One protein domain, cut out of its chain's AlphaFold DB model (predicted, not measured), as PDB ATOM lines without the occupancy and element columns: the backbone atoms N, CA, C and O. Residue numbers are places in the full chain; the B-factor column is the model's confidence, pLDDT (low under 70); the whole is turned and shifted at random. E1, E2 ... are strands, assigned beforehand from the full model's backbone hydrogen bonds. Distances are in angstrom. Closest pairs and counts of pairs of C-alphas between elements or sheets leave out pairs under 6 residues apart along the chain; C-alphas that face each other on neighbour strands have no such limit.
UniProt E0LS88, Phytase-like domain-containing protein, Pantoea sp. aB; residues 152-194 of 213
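AT A GLANCE: This is residues 152 to 194 of the 213 residues of the protein "Phytase-like domain-containing protein" of Pantoea sp. aB (UniProt E0LS88). A two-strand ribbon, E1 with E4, makes one end of the domain, and a short hairpin, E2 with E3, sits crosswise at the other. The 43 printed residues include four named strands, in chain order E1 to E4, in two antiparallel sheets, and no named helix; the class is all strand, with 18 residues, under half, in named elements. It is only just compact, close to loose: radius of gyration of the C-alphas 11.1 A, spans 32 by 24 by 16 A.

HOW THE PARTS SIT: E1, residues 154 to 159, and E4, residues 188 to 193, are antiparallel at 146 degrees; N 157 and O 190, 2.8 A apart, are within hydrogen-bond range. E2, residues 170 to 172, and E3, residues 178 to 180, form a hairpin, with N 179 and O 171 within hydrogen-bond range at 2.8 A. The closest C-alphas of E3 and E4, Leu 178 and Thr 188, are 7.1 A apart. E1 is apart from E2 and E3.

IN THESE COORDINATES: E1 spans 15.2 A from C-alpha 154 at (-49.152, -27.274, -60.457). E2 spans 6.9 A, E3 7.1 A. E4 spans 16.8 A to C-alpha 193 at (-50.943, -23.553, -61.703).

THE WHOLE: The farthest C-alphas, Gly 153 and Lys 183, are 32.3 A apart. The printed part has no cut and no long link; no printed residue is under 70 in pLDDT.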
ATOM      1  N   PHE A 152     -48.859 -32.630 -62.238       93.19
ATOM      2  CA  PHE A 152     -50.310 -32.379 -62.235       93.19
ATOM      3  C   PHE A 152     -50.705 -30.953 -62.666       93.19
ATOM      4  O   PHE A 152     -51.780 -30.460 -62.315       93.19
ATOM      5  N   GLY A 153     -49.836 -30.257 -63.400       93.88
ATOM      6  CA  GLY A 153     -50.059 -28.885 -63.852       93.88
ATOM      7  C   GLY A 153     -49.930 -27.841 -62.741       93.88
ATOM      8  O   GLY A 153     -50.395 -26.709 -62.912       93.88
ATOM      9  N   VAL A 154     -49.316 -28.180 -61.601       95.38
ATOM     10  CA  VAL A 154     -49.152 -27.274 -60.457       95.38
ATOM     11  C   VAL A 154     -47.717 -27.246 -59.937       95.38
ATOM     12  O   VAL A 154     -46.943 -28.180 -60.087       95.38
ATOM     13  N   LYS A 155     -47.361 -26.161 -59.247       93.81
ATOM     14  CA  LYS A 155     -46.122 -26.065 -58.473       93.81
ATOM     15  C   LYS A 155     -46.371 -25.561 -57.067       93.81
ATOM     16  O   LYS A 155     -47.139 -24.622 -56.844       93.81
ATOM     17  N   ALA A 156     -45.640 -26.137 -56.120       93.50
ATOM     18  CA  ALA A 156     -45.595 -25.628 -54.760       93.50
ATOM     19  C   ALA A 156     -44.840 -24.291 -54.710       93.50
ATOM     20  O   ALA A 156     -43.747 -24.159 -55.271       93.50
ATOM     21  N   VAL A 157     -45.366 -23.327 -53.963       94.25
ATOM     22  CA  VAL A 157     -44.754 -22.020 -53.702       94.25
ATOM     23  C   VAL A 157     -44.700 -21.754 -52.205       94.25
ATOM     24  O   VAL A 157     -45.588 -22.163 -51.465       94.25
ATOM     25  N   MET A 158     -43.654 -21.063 -51.759       94.25
ATOM     26  CA  MET A 158     -43.579 -20.583 -50.380       94.25
ATOM     27  C   MET A 158     -44.358 -19.269 -50.281       94.25
ATOM     28  O   MET A 158     -44.152 -18.371 -51.100       94.25
ATOM     29  N   GLN A 159     -45.238 -19.155 -49.298       95.75
ATOM     30  CA  GLN A 159     -45.913 -17.911 -48.932       95.75
ATOM     31  C   GLN A 159     -45.284 -17.395 -47.641       95.75
ATOM     32  O   GLN A 159     -45.019 -18.188 -46.744       95.75
ATOM     33  N   ASN A 160     -45.023 -16.089 -47.552       95.75
ATOM     34  CA  ASN A 160     -44.302 -15.470 -46.431       95.75
ATOM     35  C   ASN A 160     -42.965 -16.172 -46.104       95.75
ATOM     36  O   ASN A 160     -42.752 -16.563 -44.953       95.75
ATOM     37  N   PRO A 161     -42.082 -16.419 -47.094       95.94
ATOM     38  CA  PRO A 161     -40.810 -17.074 -46.825       95.94
ATOM     39  C   PRO A 161     -39.938 -16.209 -45.911       95.94
ATOM     40  O   PRO A 161     -39.875 -14.991 -46.069       95.94
ATOM     41  N   VAL A 162     -39.218 -16.853 -44.996       96.81
ATOM     42  CA  VAL A 162     -38.122 -16.222 -44.258       96.81
ATOM     43  C   VAL A 162     -37.027 -15.813 -45.242       96.81
ATOM     44  O   VAL A 162     -36.576 -16.625 -46.059       96.81
ATOM     45  N   GLU A 163     -36.601 -14.555 -45.161       96.06
ATOM     46  CA  GLU A 163     -35.568 -13.994 -46.026       96.06
ATOM     47  C   GLU A 163     -34.257 -14.794 -45.939       96.06
ATOM     48  O   GLU A 163     -33.854 -15.270 -44.878       96.06
ATOM     49  N   GLY A 164     -33.604 -14.998 -47.086       95.19
ATOM     50  CA  GLY A 164     -32.345 -15.744 -47.183       95.19
ATOM     51  C   GLY A 164     -32.462 -17.268 -47.031       95.19
ATOM     52  O   GLY A 164     -31.485 -17.972 -47.289       95.19
ATOM     53  N   LYS A 165     -33.636 -17.808 -46.673       95.62
ATOM     54  CA  LYS A 165     -33.855 -19.252 -46.496       95.62
ATOM     55  C   LYS A 165     -34.464 -19.884 -47.747       95.62
ATOM     56  O   LYS A 165     -35.407 -19.374 -48.351       95.62
ATOM     57  N   LYS A 166     -33.938 -21.040 -48.141       93.00
ATOM     58  CA  LYS A 166     -34.421 -21.871 -49.254       93.00
ATOM     59  C   LYS A 166     -35.366 -22.942 -48.721       93.00
ATOM     60  O   LYS A 166     -35.257 -23.339 -47.572       93.00
ATOM     61  N   ARG A 167     -36.230 -23.508 -49.578       92.69
ATOM     62  CA  ARG A 167     -37.179 -24.582 -49.194       92.69
ATOM     63  C   ARG A 167     -36.532 -25.713 -48.375       92.69
ATOM     64  O   ARG A 167     -37.133 -26.190 -47.424       92.69
ATOM     65  N   LYS A 168     -35.307 -26.122 -48.722       92.81
ATOM     66  CA  LYS A 168     -34.576 -27.202 -48.033       92.81
ATOM     67  C   LYS A 168     -34.194 -26.893 -46.574       92.81
ATOM     68  O   LYS A 168     -33.887 -27.834 -45.839       92.81
ATOM     69  N   ASP A 169     -34.192 -25.615 -46.197       95.00
ATOM     70  CA  ASP A 169     -33.827 -25.127 -44.863       95.00
ATOM     71  C   ASP A 169     -35.015 -25.198 -43.888       95.00
ATOM     72  O   ASP A 169     -34.828 -25.041 -42.687       95.00
ATOM     73  N   TYR A 170     -36.227 -25.452 -44.396       96.25
ATOM     74  CA  TYR A 170     -37.429 -25.594 -43.585       96.25
ATOM     75  C   TYR A 170     -37.607 -27.040 -43.121       96.25
ATOM     76  O   TYR A 170     -37.314 -27.995 -43.854       96.25
ATOM     77  N   ARG A 171     -38.145 -27.213 -41.917       96.38
ATOM     78  CA  ARG A 171     -38.631 -28.497 -41.397       96.38
ATOM     79  C   ARG A 171     -40.107 -28.369 -41.054       96.38
ATOM     80  O   ARG A 171     -40.602 -27.264 -40.866       96.38
ATOM     81  N   VAL A 172     -40.812 -29.493 -41.047       95.31
ATOM     82  CA  VAL A 172     -42.210 -29.556 -40.623       95.31
ATOM     83  C   VAL A 172     -42.261 -30.317 -39.308       95.31
ATOM     84  O   VAL A 172     -41.618 -31.360 -39.180       95.31
ATOM     85  N   THR A 173     -42.966 -29.773 -38.324       94.81
ATOM     86  CA  THR A 173     -43.229 -30.482 -37.071       94.81
ATOM     87  C   THR A 173     -44.320 -31.534 -37.269       94.81
ATOM     88  O   THR A 173     -45.039 -31.532 -38.268       94.81
ATOM     89  N   ASP A 174     -44.477 -32.417 -36.291       94.69
ATOM     90  CA  ASP A 174     -45.606 -33.351 -36.178       94.69
ATOM     91  C   ASP A 174     -46.980 -32.655 -36.235       94.69
ATOM     92  O   ASP A 174     -47.942 -33.202 -36.766       94.69
ATOM     93  N   GLN A 175     -47.054 -31.414 -35.756       93.44
ATOM     94  CA  GLN A 175     -48.240 -30.559 -35.805       93.44
ATOM     95  C   GLN A 175     -48.426 -29.821 -37.144       93.44
ATOM     96  O   GLN A 175     -49.333 -29.000 -37.270       93.44
ATOM     97  N   GLY A 176     -47.567 -30.054 -38.142       92.50
ATOM     98  CA  GLY A 176     -47.665 -29.411 -39.455       92.50
ATOM     99  C   GLY A 176     -47.146 -27.969 -39.508       92.50
ATOM    100  O   GLY A 176     -47.327 -27.293 -40.519       92.50
ATOM    101  N   THR A 177     -46.487 -27.482 -38.451       95.06
ATOM    102  CA  THR A 177     -45.907 -26.131 -38.428       95.06
ATOM    103  C   THR A 177     -44.559 -26.132 -39.137       95.06
ATOM    104  O   THR A 177     -43.715 -26.987 -38.871       95.06
ATOM    105  N   LEU A 178     -44.332 -25.161 -40.026       96.88
ATOM    106  CA  LEU A 178     -43.009 -24.968 -40.611       96.88
ATOM    107  C   LEU A 178     -42.070 -24.281 -39.620       96.88
ATOM    108  O   LEU A 178     -42.442 -23.314 -38.952       96.88
ATOM    109  N   THR A 179     -40.829 -24.755 -39.577       97.38
ATOM    110  CA  THR A 179     -39.752 -24.191 -38.766       97.38
ATOM    111  C   THR A 179     -38.514 -23.894 -39.601       97.38
ATOM    112  O   THR A 179     -38.275 -24.514 -40.640       97.38
ATOM    113  N   VAL A 180     -37.713 -22.942 -39.126       97.56
ATOM    114  CA  VAL A 180     -36.347 -22.666 -39.585       97.56
ATOM    115  C   VAL A 180     -35.464 -22.585 -38.348       97.56
ATOM    116  O   VAL A 180     -35.798 -21.854 -37.417       97.56
ATOM    117  N   ASP A 181     -34.349 -23.320 -38.335       95.00
ATOM    118  CA  ASP A 181     -33.456 -23.418 -37.167       95.00
ATOM    119  C   ASP A 181     -34.254 -23.738 -35.876       95.00
ATOM    120  O   ASP A 181     -34.106 -23.080 -34.848       95.00
ATOM    121  N   ASP A 182     -35.190 -24.692 -35.996       95.25
ATOM    122  CA  ASP A 182     -36.136 -25.160 -34.966       95.25
ATOM    123  C   ASP A 182     -37.113 -24.109 -34.403       95.25
ATOM    124  O   ASP A 182     -37.850 -24.377 -33.455       95.25
ATOM    125  N   LYS A 183     -37.199 -22.924 -35.019       96.81
ATOM    126  CA  LYS A 183     -38.154 -21.871 -34.644       96.81
ATOM    127  C   LYS A 183     -39.363 -21.861 -35.583       96.81
ATOM    128  O   LYS A 183     -39.153 -21.832 -36.796       96.81
ATOM    129  N   PRO A 184     -40.607 -21.841 -35.065       97.19
ATOM    130  CA  PRO A 184     -41.810 -21.675 -35.881       97.19
ATOM    131  C   PRO A 184     -41.772 -20.406 -36.732       97.19
ATOM    132  O   PRO A 184     -41.302 -19.360 -36.283       97.19
ATOM    133  N   VAL A 185     -42.302 -20.489 -37.952       97.69
ATOM    134  CA  VAL A 185     -42.371 -19.365 -38.894       97.69
ATOM    135  C   VAL A 185     -43.783 -19.212 -39.456       97.69
ATOM    136  O   VAL A 185     -44.528 -20.180 -39.562       97.69
ATOM    137  N   ALA A 186     -44.144 -17.997 -39.879       96.88
ATOM    138  CA  ALA A 186     -45.426 -17.720 -40.544       96.88
ATOM    139  C   ALA A 186     -45.488 -18.232 -41.998       96.88
ATOM    140  O   ALA A 186     -46.471 -18.009 -42.708       96.88
ATOM    141  N   THR A 187     -44.410 -18.861 -42.469       97.31
ATOM    142  CA  THR A 187     -44.317 -19.400 -43.817       97.31
ATOM    143  C   THR A 187     -45.298 -20.554 -44.000       97.31
ATOM    144  O   THR A 187     -45.376 -21.450 -43.163       97.31
ATOM    145  N   THR A 188     -45.994 -20.578 -45.133       95.38
ATOM    146  CA  THR A 188     -46.862 -21.689 -45.551       95.38
ATOM    147  C   THR A 188     -46.500 -22.151 -46.965       95.38
ATOM    148  O   THR A 188     -45.766 -21.477 -47.697       95.38
ATOM    149  N   ILE A 189     -46.997 -23.327 -47.359       94.19
ATOM    150  CA  ILE A 189     -46.862 -23.852 -48.723       94.19
ATOM    151  C   ILE A 189     -48.202 -23.679 -49.435       94.19
ATOM    152  O   ILE A 189     -49.218 -24.200 -48.987       94.19
ATOM    153  N   GLY A 190     -48.196 -22.958 -50.554       93.88
ATOM    154  CA  GLY A 190     -49.332 -22.861 -51.471       93.88
ATOM    155  C   GLY A 190     -49.078 -23.627 -52.768       93.88
ATOM    156  O   GLY A 190     -47.940 -23.981 -53.074       93.88
ATOM    157  N   LEU A 191     -50.125 -23.822 -53.567       95.50
ATOM    158  CA  LEU A 191     -50.033 -24.351 -54.929       95.50
ATOM    159  C   LEU A 191     -50.369 -23.244 -55.934       95.50
ATOM    160  O   LEU A 191     -51.266 -22.434 -55.700       95.50
ATOM    161  N   LYS A 192     -49.642 -23.192 -57.052       95.19
ATOM    162  CA  LYS A 192     -49.965 -22.340 -58.203       95.19
ATOM    163  C   LYS A 192     -50.022 -23.182 -59.473       95.19
ATOM    164  O   LYS A 192     -49.170 -24.056 -59.616       95.19
ATOM    165  N   PRO A 193     -50.945 -22.897 -60.405       95.56
ATOM    166  CA  PRO A 193     -50.943 -23.553 -61.703       95.56
ATOM    167  C   PRO A 193     -49.668 -23.208 -62.483       95.56
ATOM    168  O   PRO A 193     -49.117 -22.104 -62.358       95.56
ATOM    169  N   LEU A 194     -49.208 -24.162 -63.284       94.69
ATOM    170  CA  LEU A 194     -48.194 -23.943 -64.307       94.69
ATOM    171  C   LEU A 194     -48.777 -23.125 -65.470       94.69
ATOM    172  O   LEU A 194     -49.989 -22.926 -65.584       94.69
TER     173      LEU A 194